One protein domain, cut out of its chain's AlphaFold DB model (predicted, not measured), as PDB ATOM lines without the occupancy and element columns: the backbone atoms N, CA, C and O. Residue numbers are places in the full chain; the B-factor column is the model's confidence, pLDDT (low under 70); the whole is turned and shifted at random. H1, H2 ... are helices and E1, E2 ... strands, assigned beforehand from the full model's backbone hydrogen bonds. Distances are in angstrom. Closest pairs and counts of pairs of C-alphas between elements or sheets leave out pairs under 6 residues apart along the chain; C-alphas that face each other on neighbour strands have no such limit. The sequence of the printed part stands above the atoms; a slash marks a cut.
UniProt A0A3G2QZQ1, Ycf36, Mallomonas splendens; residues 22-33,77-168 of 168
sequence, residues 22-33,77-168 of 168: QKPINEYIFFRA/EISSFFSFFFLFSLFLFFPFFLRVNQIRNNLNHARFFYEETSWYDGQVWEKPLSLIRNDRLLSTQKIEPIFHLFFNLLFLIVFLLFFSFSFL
ATOM      1  N   GLN A  22     -35.207  29.528  42.410       88.44
ATOM      2  CA  GLN A  22     -34.655  28.232  42.799       88.44
ATOM      3  C   GLN A  22     -34.413  28.142  44.315       88.44
ATOM      4  O   GLN A  22     -34.021  27.095  44.822       88.44
ATOM      5  N   LYS A  23     -34.638  29.221  45.085       90.62
ATOM      6  CA  LYS A  23     -34.432  29.192  46.540       90.62
ATOM      7  C   LYS A  23     -35.478  28.277  47.205       90.62
ATOM      8  O   LYS A  23     -36.674  28.548  47.065       90.62
ATOM      9  N   PRO A  24     -35.076  27.305  48.050       90.44
ATOM     10  CA  PRO A  24     -36.005  26.386  48.730       90.44
ATOM     11  C   PRO A  24     -37.120  27.083  49.524       90.44
ATOM     12  O   PRO A  24     -38.263  26.631  49.591       90.44
ATOM     13  N   ILE A  25     -36.800  28.229  50.123       90.44
ATOM     14  CA  ILE A  25     -37.763  29.053  50.858       90.44
ATOM     15  C   ILE A  25     -38.856  29.633  49.951       90.44
ATOM     16  O   ILE A  25     -40.015  29.703  50.358       90.44
ATOM     17  N   ASN A  26     -38.506  30.009  48.722       91.06
ATOM     18  CA  ASN A  26     -39.427  30.587  47.756       91.06
ATOM     19  C   ASN A  26     -40.310  29.499  47.147       91.06
ATOM     20  O   ASN A  26     -41.510  29.724  47.005       91.06
ATOM     21  N   GLU A  27     -39.773  28.295  46.915       89.56
ATOM     22  CA  GLU A  27     -40.578  27.115  46.567       89.56
ATOM     23  C   GLU A  27     -41.656  26.848  47.628       89.56
ATOM     24  O   GLU A  27     -42.832  26.671  47.301       89.56
ATOM     25  N   TYR A  28     -41.282  26.885  48.914       90.62
ATOM     26  CA  TYR A  28     -42.234  26.740  50.014       90.62
ATOM     27  C   TYR A  28     -43.259  27.882  50.061       90.62
ATOM     28  O   TYR A  28     -44.445  27.620  50.257       90.62
ATOM     29  N   ILE A  29     -42.841  29.141  49.892       89.38
ATOM     30  CA  ILE A  29     -43.758  30.293  49.893       89.38
ATOM     31  C   ILE A  29     -44.763  30.181  48.745       89.38
ATOM     32  O   ILE A  29     -45.954  30.383  48.970       89.38
ATOM     33  N   PHE A  30     -44.305  29.814  47.549       89.19
ATOM     34  CA  PHE A  30     -45.158  29.610  46.383       89.19
ATOM     35  C   PHE A  30     -46.141  28.457  46.601       89.19
ATOM     36  O   PHE A  30     -47.349  28.623  46.421       89.19
ATOM     37  N   PHE A  31     -45.653  27.312  47.086       87.19
ATOM     38  CA  PHE A  31     -46.501  26.182  47.457       87.19
ATOM     39  C   PHE A  31     -47.544  26.580  48.506       87.19
ATOM     40  O   PHE A  31     -48.725  26.273  48.361       87.19
ATOM     41  N   ARG A  32     -47.129  27.306  49.547       85.44
ATOM     42  CA  ARG A  32     -48.020  27.794  50.597       85.44
ATOM     43  C   ARG A  32     -49.060  28.759  50.034       85.44
ATOM     44  O   ARG A  32     -50.220  28.658  50.413       85.44
ATOM     45  N   ALA A  33     -48.673  29.681  49.158       85.25
ATOM     46  CA  ALA A  33     -49.601  30.626  48.547       85.25
ATOM     47  C   ALA A  33     -50.697  29.885  47.770       85.25
ATOM     48  O   ALA A  33     -51.873  30.133  48.015       85.25
ATOM     49  N   GLU A  77     -72.179  -2.460  38.910       66.25
ATOM     50  CA  GLU A  77     -71.844  -1.103  38.468       66.25
ATOM     51  C   GLU A  77     -71.263  -0.250  39.605       66.25
ATOM     52  O   GLU A  77     -70.254   0.427  39.417       66.25
ATOM     53  N   ILE A  78     -71.808  -0.348  40.820       70.00
ATOM     54  CA  ILE A  78     -71.384   0.467  41.970       70.00
ATOM     55  C   ILE A  78     -69.953   0.123  42.408       70.00
ATOM     56  O   ILE A  78     -69.179   1.020  42.747       70.00
ATOM     57  N   SER A  79     -69.559  -1.153  42.340       70.56
ATOM     58  CA  SER A  79     -68.194  -1.577  42.688       70.56
ATOM     59  C   SER A  79     -67.141  -0.953  41.766       70.56
ATOM     60  O   SER A  79     -66.098  -0.476  42.227       70.56
ATOM     61  N   SER A  80     -67.457  -0.859  40.471       72.31
ATOM     62  CA  SER A  80     -66.586  -0.238  39.477       72.31
ATOM     63  C   SER A  80     -66.399   1.262  39.743       72.31
ATOM     64  O   SER A  80     -65.265   1.744  39.708       72.31
ATOM     65  N   PHE A  81     -67.455   1.978  40.155       76.38
ATOM     66  CA  PHE A  81     -67.358   3.386  40.551       76.38
ATOM     67  C   PHE A  81     -66.409   3.587  41.736       76.38
ATOM     68  O   PHE A  81     -65.504   4.419  41.650       76.38
ATOM     69  N   PHE A  82     -66.549   2.814  42.818       75.19
ATOM     70  CA  PHE A  82     -65.663   2.935  43.984       75.19
ATOM     71  C   PHE A  82     -64.195   2.663  43.635       75.19
ATOM     72  O   PHE A  82     -63.308   3.395  44.081       75.19
ATOM     73  N   SER A  83     -63.938   1.659  42.794       76.00
ATOM     74  CA  SER A  83     -62.582   1.350  42.331       76.00
ATOM     75  C   SER A  83     -61.972   2.488  41.499       76.00
ATOM     76  O   SER A  83     -60.815   2.858  41.707       76.00
ATOM     77  N   PHE A  84     -62.764   3.118  40.625       82.88
ATOM     78  CA  PHE A  84     -62.328   4.266  39.833       82.88
ATOM     79  C   PHE A  84     -62.024   5.479  40.717       82.88
ATOM     80  O   PHE A  84     -60.962   6.088  40.581       82.88
ATOM     81  N   PHE A  85     -62.902   5.795  41.675       80.31
ATOM     82  CA  PHE A  85     -62.673   6.876  42.638       80.31
ATOM     83  C   PHE A  85     -61.399   6.659  43.462       80.31
ATOM     84  O   PHE A  85     -60.673   7.620  43.730       80.31
ATOM     85  N   PHE A  86     -61.088   5.413  43.829       81.25
ATOM     86  CA  PHE A  86     -59.851   5.097  44.537       81.25
ATOM     87  C   PHE A  86     -58.605   5.374  43.695       81.25
ATOM     88  O   PHE A  86     -57.700   6.080  44.142       81.25
ATOM     89  N   LEU A  87     -58.572   4.856  42.466       82.50
ATOM     90  CA  LEU A  87     -57.448   5.057  41.552       82.50
ATOM     91  C   LEU A  87     -57.266   6.539  41.214       82.50
ATOM     92  O   LEU A  87     -56.144   7.046  41.236       82.50
ATOM     93  N   PHE A  88     -58.366   7.252  40.973       85.50
ATOM     94  CA  PHE A  88     -58.352   8.686  40.705       85.50
ATOM     95  C   PHE A  88     -57.811   9.488  41.895       85.50
ATOM     96  O   PHE A  88     -56.972  10.373  41.726       85.50
ATOM     97  N   SER A  89     -58.225   9.137  43.114       83.19
ATOM     98  CA  SER A  89     -57.709   9.726  44.351       83.19
ATOM     99  C   SER A  89     -56.193   9.534  44.481       83.19
ATOM    100  O   SER A  89     -55.462  10.512  44.649       83.19
ATOM    101  N   LEU A  90     -55.687   8.305  44.312       84.94
ATOM    102  CA  LEU A  90     -54.245   8.025  44.348       84.94
ATOM    103  C   LEU A  90     -53.474   8.824  43.290       84.94
ATOM    104  O   LEU A  90     -52.420   9.387  43.593       84.94
ATOM    105  N   PHE A  91     -54.018   8.914  42.073       88.00
ATOM    106  CA  PHE A  91     -53.419   9.674  40.978       88.00
ATOM    107  C   PHE A  91     -53.297  11.169  41.297       88.00
ATOM    108  O   PHE A  91     -52.276  11.776  40.986       88.00
ATOM    109  N   LEU A  92     -54.289  11.767  41.964       86.50
ATOM    110  CA  LEU A  92     -54.227  13.169  42.392       86.50
ATOM    111  C   LEU A  92     -53.260  13.392  43.561       86.50
ATOM    112  O   LEU A  92     -52.546  14.396  43.611       86.50
ATOM    113  N   PHE A  93     -53.234  12.464  44.516       85.44
ATOM    114  CA  PHE A  93     -52.426  12.590  45.723       85.44
ATOM    115  C   PHE A  93     -50.927  12.371  45.457       85.44
ATOM    116  O   PHE A  93     -50.093  13.029  46.083       85.44
ATOM    117  N   PHE A  94     -50.560  11.510  44.507       87.25
ATOM    118  CA  PHE A  94     -49.161  11.163  44.243       87.25
ATOM    119  C   PHE A  94     -48.276  12.360  43.815       87.25
ATOM    120  O   PHE A  94     -47.253  12.594  44.469       87.25
ATOM    121  N   PRO A  95     -48.644  13.198  42.822       88.88
ATOM    122  CA  PRO A  95     -47.849  14.374  42.446       88.88
ATOM    123  C   PRO A  95     -47.740  15.405  43.570       88.88
ATOM    124  O   PRO A  95     -46.700  16.045  43.739       88.88
ATOM    125  N   PHE A  96     -48.807  15.560  44.357       87.25
ATOM    126  CA  PHE A  96     -48.798  16.446  45.514       87.25
ATOM    127  C   PHE A  96     -47.772  15.979  46.549       87.25
ATOM    128  O   PHE A  96     -46.946  16.774  46.998       87.25
ATOM    129  N   PHE A  97     -47.777  14.683  46.880       90.44
ATOM    130  CA  PHE A  97     -46.806  14.095  47.797       90.44
ATOM    131  C   PHE A  97     -45.369  14.317  47.322       90.44
ATOM    132  O   PHE A  97     -44.536  14.784  48.099       90.44
ATOM    133  N   LEU A  98     -45.091  14.048  46.041       93.00
ATOM    134  CA  LEU A  98     -43.768  14.268  45.456       93.00
ATOM    135  C   LEU A  98     -43.326  15.726  45.595       93.00
ATOM    136  O   LEU A  98     -42.209  15.986  46.043       93.00
ATOM    137  N   ARG A  99     -44.215  16.678  45.287       91.25
ATOM    138  CA  ARG A  99     -43.918  18.112  45.381       91.25
ATOM    139  C   ARG A  99     -43.588  18.539  46.810       91.25
ATOM    140  O   ARG A  99     -42.588  19.218  47.027       91.25
ATOM    141  N   VAL A 100     -44.385  18.129  47.797       90.25
ATOM    142  CA  VAL A 100     -44.122  18.471  49.207       90.25
ATOM    143  C   VAL A 100     -42.842  17.788  49.709       90.25
ATOM    144  O   VAL A 100     -42.083  18.387  50.474       90.25
ATOM    145  N   ASN A 101     -42.560  16.564  49.251       93.19
ATOM    146  CA  ASN A 101     -41.349  15.823  49.612       93.19
ATOM    147  C   ASN A 101     -40.084  16.463  49.049       93.19
ATOM    148  O   ASN A 101     -39.094  16.590  49.765       93.19
ATOM    149  N   GLN A 102     -40.135  16.948  47.812       92.44
ATOM    150  CA  GLN A 102     -39.035  17.693  47.216       92.44
ATOM    151  C   GLN A 102     -38.727  18.970  48.010       92.44
ATOM    152  O   GLN A 102     -37.582  19.170  48.407       92.44
ATOM    153  N   ILE A 103     -39.746  19.770  48.352       92.88
ATOM    154  CA  ILE A 103     -39.569  20.990  49.163       92.88
ATOM    155  C   ILE A 103     -38.968  20.647  50.536       92.88
ATOM    156  O   ILE A 103     -38.031  21.301  51.000       92.88
ATOM    157  N   ARG A 104     -39.471  19.590  51.191       93.81
ATOM    158  CA  ARG A 104     -38.934  19.105  52.471       93.81
ATOM    159  C   ARG A 104     -37.457  18.731  52.360       93.81
ATOM    160  O   ARG A 104     -36.670  19.100  53.233       93.81
ATOM    161  N   ASN A 105     -37.081  17.994  51.320       93.75
ATOM    162  CA  ASN A 105     -35.700  17.572  51.107       93.75
ATOM    163  C   ASN A 105     -34.805  18.790  50.858       93.75
ATOM    164  O   ASN A 105     -33.790  18.947  51.537       93.75
ATOM    165  N   ASN A 106     -35.235  19.706  49.990       92.00
ATOM    166  CA  ASN A 106     -34.512  20.933  49.666       92.00
ATOM    167  C   ASN A 106     -34.248  21.806  50.898       92.00
ATOM    168  O   ASN A 106     -33.177  22.398  51.012       92.00
ATOM    169  N   LEU A 107     -35.182  21.867  51.852       92.56
ATOM    170  CA  LEU A 107     -34.992  22.594  53.112       92.56
ATOM    171  C   LEU A 107     -34.025  21.873  54.064       92.56
ATOM    172  O   LEU A 107     -33.180  22.513  54.688       92.56
ATOM    173  N   ASN A 108     -34.086  20.544  54.156       93.12
ATOM    174  CA  ASN A 108     -33.256  19.787  55.101       93.12
ATOM    175  C   ASN A 108     -31.811  19.560  54.631       93.12
ATOM    176  O   ASN A 108     -30.921  19.376  55.472       93.12
ATOM    177  N   HIS A 109     -31.562  19.595  53.319       93.31
ATOM    178  CA  HIS A 109     -30.221  19.464  52.761       93.31
ATOM    179  C   HIS A 109     -29.357  20.703  53.031       93.31
ATOM    180  O   HIS A 109     -29.790  21.846  52.874       93.31
ATOM    181  N   ALA A 110     -28.105  20.451  53.427       91.00
ATOM    182  CA  ALA A 110     -27.084  21.477  53.641       91.00
ATOM    183  C   ALA A 110     -26.407  21.927  52.337       91.00
ATOM    184  O   ALA A 110     -25.880  23.031  52.279       91.00
ATOM    185  N   ARG A 111     -26.429  21.084  51.301       91.38
ATOM    186  CA  ARG A 111     -25.934  21.390  49.957       91.38
ATOM    187  C   ARG A 111     -27.113  21.482  49.008       91.38
ATOM    188  O   ARG A 111     -28.000  20.633  49.071       91.38
ATOM    189  N   PHE A 112     -27.123  22.495  48.157       89.75
ATOM    190  CA  PHE A 112     -28.182  22.717  47.184       89.75
ATOM    191  C   PHE A 112     -27.573  22.887  45.798       89.75
ATOM    192  O   PHE A 112     -26.645  23.671  45.626       89.75
ATOM    193  N   PHE A 113     -28.079  22.126  44.836       89.56
ATOM    194  CA  PHE A 113     -27.670  22.230  43.444       89.56
ATOM    195  C   PHE A 113     -28.569  23.240  42.737       89.56
ATOM    196  O   PHE A 113     -29.788  23.188  42.905       89.56
ATOM    197  N   TYR A 114     -27.977  24.158  41.985       89.56
ATOM    198  CA  TYR A 114     -28.696  25.240  41.326       89.56
ATOM    199  C   TYR A 114     -28.028  25.619  40.004       89.56
ATOM    200  O   TYR A 114     -26.864  25.296  39.767       89.56
ATOM    201  N   GLU A 115     -28.777  26.291  39.139       89.44
ATOM    202  CA  GLU A 115     -28.336  26.659  37.790       89.44
ATOM    203  C   GLU A 115     -28.268  28.184  37.680       89.44
ATOM    204  O   GLU A 115     -29.283  28.857  37.875       89.44
ATOM    205  N   GLU A 116     -27.091  28.740  37.375       75.88
ATOM    206  CA  GLU A 116     -26.872  30.197  37.388       75.88
ATOM    207  C   GLU A 116     -27.239  30.919  36.085       75.88
ATOM    208  O   GLU A 116     -27.492  32.116  36.137       75.88
ATOM    209  N   THR A 117     -27.283  30.249  34.928       72.81
ATOM    210  CA  THR A 117     -27.806  30.704  33.612       72.81
ATOM    211  C   THR A 117     -27.412  29.665  32.549       72.81
ATOM    212  O   THR A 117     -26.587  28.788  32.792       72.81
ATOM    213  N   SER A 118     -28.042  29.687  31.373       64.50
ATOM    214  CA  SER A 118     -27.963  28.599  30.385       64.50
ATOM    215  C   SER A 118     -26.607  28.471  29.667       64.50
ATOM    216  O   SER A 118     -26.342  29.234  28.742       64.50
ATOM    217  N   TRP A 119     -25.819  27.451  30.043       60.69
ATOM    218  CA  TRP A 119     -25.482  26.252  29.239       60.69
ATOM    219  C   TRP A 119     -24.933  25.157  30.195       60.69
ATOM    220  O   TRP A 119     -23.742  24.906  30.257       60.69
ATOM    221  N   TYR A 120     -25.815  24.542  30.997       59.47
ATOM    222  CA  TYR A 120     -25.535  23.402  31.904       59.47
ATOM    223  C   TYR A 120     -24.456  23.555  32.997       59.47
ATOM    224  O   TYR A 120     -24.018  22.541  33.542       59.47
ATOM    225  N   ASP A 121     -24.076  24.765  33.402       77.50
ATOM    226  CA  ASP A 121     -23.200  24.930  34.569       77.50
ATOM    227  C   ASP A 121     -24.013  24.857  35.864       77.50
ATOM    228  O   ASP A 121     -24.464  25.849  36.442       77.50
ATOM    229  N   GLY A 122     -24.234  23.620  36.298       87.31
ATOM    230  CA  GLY A 122     -24.774  23.317  37.607       87.31
ATOM    231  C   GLY A 122     -23.748  23.583  38.699       87.31
ATOM    232  O   GLY A 122     -22.659  23.005  38.695       87.31
ATOM    233  N   GLN A 123     -24.105  24.422  39.661       88.38
ATOM    234  CA  GLN A 123     -23.260  24.732  40.804       88.38
ATOM    235  C   GLN A 123     -23.851  24.162  42.089       88.38
ATOM    236  O   GLN A 123     -25.058  23.956  42.226       88.38
ATOM    237  N   VAL A 124     -22.978  23.896  43.060       90.81
ATOM    238  CA  VAL A 124     -23.375  23.439  44.391       90.81
ATOM    239  C   VAL A 124     -23.124  24.559  45.382       90.81
ATOM    240  O   VAL A 124     -21.989  24.974  45.596       90.81
ATOM    241  N   TRP A 125     -24.189  25.011  46.033       91.12
ATOM    242  CA  TRP A 125     -24.114  25.968  47.122       91.12
ATOM    243  C   TRP A 125     -24.186  25.257  48.474       91.12
ATOM    244  O   TRP A 125     -25.099  24.468  48.739       91.12
ATOM    245  N   GLU A 126     -23.228  25.553  49.353       91.94
ATOM    246  CA  GLU A 126     -23.247  25.107  50.745       91.94
ATOM    247  C   GLU A 126     -23.951  26.145  51.623       91.94
ATOM    248  O   GLU A 126     -23.532  27.299  51.742       91.94
ATOM    249  N   LYS A 127     -25.045  25.728  52.261       90.88
ATOM    250  CA  LYS A 127     -25.845  26.603  53.108       90.88
ATOM    251  C   LYS A 127     -25.078  26.970  54.384       90.88
ATOM    252  O   LYS A 127     -24.595  26.082  55.091       90.88
ATOM    253  N   PRO A 128     -25.061  28.248  54.786       91.31
ATOM    254  CA  PRO A 128     -24.564  28.640  56.096       91.31
ATOM    255  C   PRO A 128     -25.463  28.080  57.207       91.31
ATOM    256  O   PRO A 128     -26.683  27.964  57.061       91.31
ATOM    257  N   LEU A 129     -24.861  27.787  58.362       89.56
ATOM    258  CA  LEU A 129     -25.534  27.142  59.498       89.56
ATOM    259  C   LEU A 129     -26.789  27.886  59.980       89.56
ATOM    260  O   LEU A 129     -27.759  27.253  60.402       89.56
ATOM    261  N   SER A 130     -26.797  29.219  59.902       87.44
ATOM    262  CA  SER A 130     -27.955  30.042  60.269       87.44
ATOM    263  C   SER A 130     -29.172  29.771  59.376       87.44
ATOM    264  O   SER A 130     -30.289  29.691  59.888       87.44
ATOM    265  N   LEU A 131     -28.965  29.566  58.070       89.56
ATOM    266  CA  LEU A 131     -30.036  29.228  57.129       89.56
ATOM    267  C   LEU A 131     -30.503  27.788  57.313       89.56
ATOM    268  O   LEU A 131     -31.701  27.561  57.412       89.56
ATOM    269  N   ILE A 132     -29.580  26.838  57.486       91.38
ATOM    270  CA  ILE A 132     -29.931  25.430  57.743       91.38
ATOM    271  C   ILE A 132     -30.822  25.307  58.983       91.38
ATOM    272  O   ILE A 132     -31.806  24.565  58.981       91.38
ATOM    273  N   ARG A 133     -30.496  26.031  60.061       92.06
ATOM    274  CA  ARG A 133     -31.296  26.004  61.290       92.06
ATOM    275  C   ARG A 133     -32.717  26.509  61.040       92.06
ATOM    276  O   ARG A 133     -33.665  25.881  61.506       92.06
ATOM    277  N   ASN A 134     -32.863  27.600  60.293       90.88
ATOM    278  CA  ASN A 134     -34.171  28.154  59.950       90.88
ATOM    279  C   ASN A 134     -34.965  27.224  59.022       90.88
ATOM    280  O   ASN A 134     -36.139  26.975  59.284       90.88
ATOM    281  N   ASP A 135     -34.325  26.658  57.999       92.88
ATOM    282  CA  ASP A 135     -34.958  25.731  57.057       92.88
ATOM    283  C   ASP A 135     -35.472  24.470  57.768       92.88
ATOM    284  O   ASP A 135     -36.603  24.041  57.538       92.88
ATOM    285  N   ARG A 136     -34.695  23.907  58.703       94.06
ATOM    286  CA  ARG A 136     -35.117  22.750  59.517       94.06
ATOM    287  C   ARG A 136     -36.270  23.087  60.460       94.06
ATOM    288  O   ARG A 136     -37.191  22.281  60.624       94.06
ATOM    289  N   LEU A 137     -36.254  24.276  61.065       94.38
ATOM    290  CA  LEU A 137     -37.370  24.755  61.885       94.38
ATOM    291  C   LEU A 137     -38.642  24.907  61.044       94.38
ATOM    292  O   LEU A 137     -39.708  24.474  61.468       94.38
ATOM    293  N   LEU A 138     -38.538  25.461  59.834       92.00
ATOM    294  CA  LEU A 138     -39.664  25.551  58.902       92.00
ATOM    295  C   LEU A 138     -40.153  24.168  58.464       92.00
ATOM    296  O   LEU A 138     -41.357  23.917  58.478       92.00
ATOM    297  N   SER A 139     -39.238  23.255  58.131       93.06
ATOM    298  CA  SER A 139     -39.574  21.890  57.727       93.06
ATOM    299  C   SER A 139     -40.379  21.166  58.807       93.06
ATOM    300  O   SER A 139     -41.429  20.601  58.512       93.06
ATOM    301  N   THR A 140     -39.918  21.200  60.056       90.88
ATOM    302  CA  THR A 140     -40.588  20.524  61.184       90.88
ATOM    303  C   THR A 140     -41.901  21.206  61.571       90.88
ATOM    304  O   THR A 140     -42.932  20.563  61.719       90.88
ATOM    305  N   GLN A 141     -41.919  22.535  61.673       90.12
ATOM    306  CA  GLN A 141     -43.098  23.256  62.166       90.12
ATOM    307  C   GLN A 141     -44.206  23.420  61.122       90.12
ATOM    308  O   GLN A 141     -45.373  23.578  61.487       90.12
ATOM    309  N   LYS A 142     -43.866  23.473  59.830       88.25
ATOM    310  CA  LYS A 142     -44.828  23.808  58.768       88.25
ATOM    311  C   LYS A 142     -45.061  22.689  57.771       88.25
ATOM    312  O   LYS A 142     -46.201  22.518  57.359       88.25
ATOM    313  N   ILE A 143     -44.032  21.942  57.386       90.00
ATOM    314  CA  ILE A 143     -44.153  20.938  56.318       90.00
ATOM    315  C   ILE A 143     -44.518  19.565  56.877       90.00
ATOM    316  O   ILE A 143     -45.401  18.899  56.347       90.00
ATOM    317  N   GLU A 144     -43.898  19.155  57.979       88.81
ATOM    318  CA  GLU A 144     -44.211  17.900  58.664       88.81
ATOM    319  C   GLU A 144     -45.705  17.717  59.010       88.81
ATOM    320  O   GLU A 144     -46.248  16.652  58.699       88.81
ATOM    321  N   PRO A 145     -46.439  18.720  59.545       86.81
ATOM    322  CA  PRO A 145     -47.872  18.552  59.775       86.81
ATOM    323  C   PRO A 145     -48.654  18.324  58.476       86.81
ATOM    324  O   PRO A 145     -49.620  17.570  58.490       86.81
ATOM    325  N   ILE A 146     -48.234  18.899  57.343       86.44
ATOM    326  CA  ILE A 146     -48.901  18.696  56.044       86.44
ATOM    327  C   ILE A 146     -48.796  17.228  55.614       86.44
ATOM    328  O   ILE A 146     -49.786  16.656  55.161       86.44
ATOM    329  N   PHE A 147     -47.643  16.589  55.830       86.31
ATOM    330  CA  PHE A 147     -47.492  15.150  55.601       86.31
ATOM    331  C   PHE A 147     -48.429  14.328  56.473       86.31
ATOM    332  O   PHE A 147     -49.113  13.440  55.973       86.31
ATOM    333  N   HIS A 148     -48.495  14.640  57.767       85.94
ATOM    334  CA  HIS A 148     -49.370  13.918  58.683       85.94
ATOM    335  C   HIS A 148     -50.847  14.052  58.284       85.94
ATOM    336  O   HIS A 148     -51.606  13.088  58.359       85.94
ATOM    337  N   LEU A 149     -51.267  15.234  57.826       84.38
ATOM    338  CA  LEU A 149     -52.615  15.442  57.298       84.38
ATOM    339  C   LEU A 149     -52.881  14.591  56.059       84.38
ATOM    340  O   LEU A 149     -53.904  13.918  55.983       84.38
ATOM    341  N   PHE A 150     -51.947  14.594  55.116       85.38
ATOM    342  CA  PHE A 150     -52.057  13.840  53.877       85.38
ATOM    343  C   PHE A 150     -52.131  12.326  54.122       85.38
ATOM    344  O   PHE A 150     -53.027  11.665  53.601       85.38
ATOM    345  N   PHE A 151     -51.253  11.779  54.969       87.81
ATOM    346  CA  PHE A 151     -51.284  10.358  55.325       87.81
ATOM    347  C   PHE A 151     -52.564   9.976  56.064       87.81
ATOM    348  O   PHE A 151     -53.140   8.931  55.772       87.81
ATOM    349  N   ASN A 152     -53.054  10.832  56.964       86.75
ATOM    350  CA  ASN A 152     -54.328  10.593  57.636       86.75
ATOM    351  C   ASN A 152     -55.506  10.577  56.658       86.75
ATOM    352  O   ASN A 152     -56.389   9.735  56.796       86.75
ATOM    353  N   LEU A 153     -55.533  11.490  55.682       86.31
ATOM    354  CA  LEU A 153     -56.579  11.534  54.658       86.31
ATOM    355  C   LEU A 153     -56.530  10.299  53.756       86.31
ATOM    356  O   LEU A 153     -57.565   9.683  53.525       86.31
ATOM    357  N   LEU A 154     -55.340   9.899  53.300       87.44
ATOM    358  CA  LEU A 154     -55.169   8.670  52.524       87.44
ATOM    359  C   LEU A 154     -55.606   7.438  53.311       87.44
ATOM    360  O   LEU A 154     -56.360   6.622  52.788       87.44
ATOM    361  N   PHE A 155     -55.183   7.321  54.571       88.00
ATOM    362  CA  PHE A 155     -55.592   6.223  55.440       88.00
ATOM    363  C   PHE A 155     -57.113   6.176  55.598       88.00
ATOM    364  O   PHE A 155     -57.709   5.109  55.490       88.00
ATOM    365  N   LEU A 156     -57.749   7.332  55.797       86.12
ATOM    366  CA  LEU A 156     -59.198   7.448  55.915       86.12
ATOM    367  C   LEU A 156     -59.905   6.989  54.633       86.12
ATOM    368  O   LEU A 156     -60.854   6.214  54.708       86.12
ATOM    369  N   ILE A 157     -59.429   7.422  53.463       84.31
ATOM    370  CA  ILE A 157     -59.986   7.027  52.160       84.31
ATOM    371  C   ILE A 157     -59.848   5.518  51.946       84.31
ATOM    372  O   ILE A 157     -60.828   4.858  51.613       84.31
ATOM    373  N   VAL A 158     -58.654   4.964  52.181       85.31
ATOM    374  CA  VAL A 158     -58.400   3.519  52.074       85.31
ATOM    375  C   VAL A 158     -59.299   2.744  53.034       85.31
ATOM    376  O   VAL A 158     -59.898   1.747  52.640       85.31
ATOM    377  N   PHE A 159     -59.444   3.216  54.274       84.94
ATOM    378  CA  PHE A 159     -60.306   2.584  55.266       84.94
ATOM    379  C   PHE A 159     -61.778   2.592  54.836       84.94
ATOM    380  O   PHE A 159     -62.434   1.560  54.922       84.94
ATOM    381  N   LEU A 160     -62.295   3.722  54.339       80.12
ATOM    382  CA  LEU A 160     -63.675   3.813  53.849       80.12
ATOM    383  C   LEU A 160     -63.928   2.882  52.658       80.12
ATOM    384  O   LEU A 160     -64.999   2.288  52.576       80.12
ATOM    385  N   LEU A 161     -62.950   2.727  51.767       77.12
ATOM    386  CA  LEU A 161     -63.057   1.835  50.611       77.12
ATOM    387  C   LEU A 161     -62.971   0.359  50.992       77.12
ATOM    388  O   LEU A 161     -63.728  -0.460  50.476       77.12
ATOM    389  N   PHE A 162     -62.074   0.012  51.917       77.69
ATOM    390  CA  PHE A 162     -62.019  -1.334  52.480       77.69
ATOM    391  C   PHE A 162     -63.351  -1.688  53.140       77.69
ATOM    392  O   PHE A 162     -63.900  -2.766  52.919       77.69
ATOM    393  N   PHE A 163     -63.907  -0.737  53.890       74.56
ATOM    394  CA  PHE A 163     -65.216  -0.885  54.492       74.56
ATOM    395  C   PHE A 163     -66.294  -1.090  53.429       74.56
ATOM    396  O   PHE A 163     -67.002  -2.088  53.479       74.56
ATOM    397  N   SER A 164     -66.383  -0.228  52.411       70.94
ATOM    398  CA  SER A 164     -67.387  -0.374  51.350       70.94
ATOM    399  C   SER A 164     -67.276  -1.697  50.590       70.94
ATOM    400  O   SER A 164     -68.299  -2.231  50.185       70.94
ATOM    401  N   PHE A 165     -66.063  -2.236  50.423       66.81
ATOM    402  CA  PHE A 165     -65.842  -3.549  49.812       66.81
ATOM    403  C   PHE A 165     -66.257  -4.712  50.724       66.81
ATOM    404  O   PHE A 165     -66.778  -5.702  50.242       66.81
ATOM    405  N   SER A 166     -66.067  -4.604  52.042       66.12
ATOM    406  CA  SER A 166     -66.484  -5.658  52.987       66.12
ATOM    407  C   SER A 166     -68.003  -5.841  53.094       66.12
ATOM    408  O   SER A 166     -68.475  -6.854  53.600       66.12
ATOM    409  N   PHE A 167     -68.753  -4.842  52.635       59.81
ATOM    410  CA  PHE A 167     -70.211  -4.823  52.600       59.81
ATOM    411  C   PHE A 167     -70.801  -5.202  51.234       59.81
ATOM    412  O   PHE A 167     -72.023  -5.289  51.133       59.81
ATOM    413  N   LEU A 168     -69.919  -5.388  50.245       56.84
ATOM    414  CA  LEU A 168     -70.110  -5.763  48.840       56.84
ATOM    415  C   LEU A 168     -70.233  -7.282  48.706       56.84
ATOM    416  O   LEU A 168     -71.144  -7.733  47.978       56.84
TER     417      LEU A 168
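What this domain is: This is residues 22 to 33 and 77 to 168 of the 168 residues of the protein "Ycf36" of Mallomonas splendens (UniProt A0A3G2QZQ1). Two long helices, H2 and H3, lie side by side and run opposite ways, joined at one end by an antiparallel hairpin, E1 and E2; the short H1 packs on H2 near that end. The printed part has 104 residues with three named helices and two named strands, in the order H1, H2, E1, E2, H3, and is mostly helix. It is only just loose, close to extended, with a radius of gyration of the C-alphas of 19.1 A, and elongated, spanning 57 by 34 by 21 A.

Where its parts are: H1, residues 24 to 33, begins at C-alpha 24 (-36.005, 26.386, 48.730) and measures 14.2 A. H2, residues 77 to 108, measures 46.9 A; E1, residues 111 to 115, 13.5 A; E2, residues 122 to 126, 13.3 A. H3, residues 129 to 166, measures 52.9 A, has a kink of 30 degrees near residue 139 and ends at C-alpha 166 (-66.484, -5.658, 52.987).

How they stand to each other: H1 touches residues 103 to 107 of H2 alone, closest at the C-alphas of Pro 24 and Asn 106, 5.7 A. H2 and H3 touch at a shallow tilt of 10 degrees, closest at the C-alphas of Leu 107 and Asp 135, 5.0 A. In the hairpin E1 and E2, N 112 and O 125 are within hydrogen-bond range, 2.9 A. Every O i to N i+4 pair is within range in H1, 26 of 28 in H2 and 31 of 34 in H3.

The domain as a whole: The farthest C-alphas, of Trp 119 and Phe 167, are 59.3 A apart. Residues 34 to 76 are not printed, a gap of 40.0 A between C-alphas 33 and 77. Of the links printed whole, none is long. The pLDDT is under 70 at residues 77, 118 to 120 and 165 to 168.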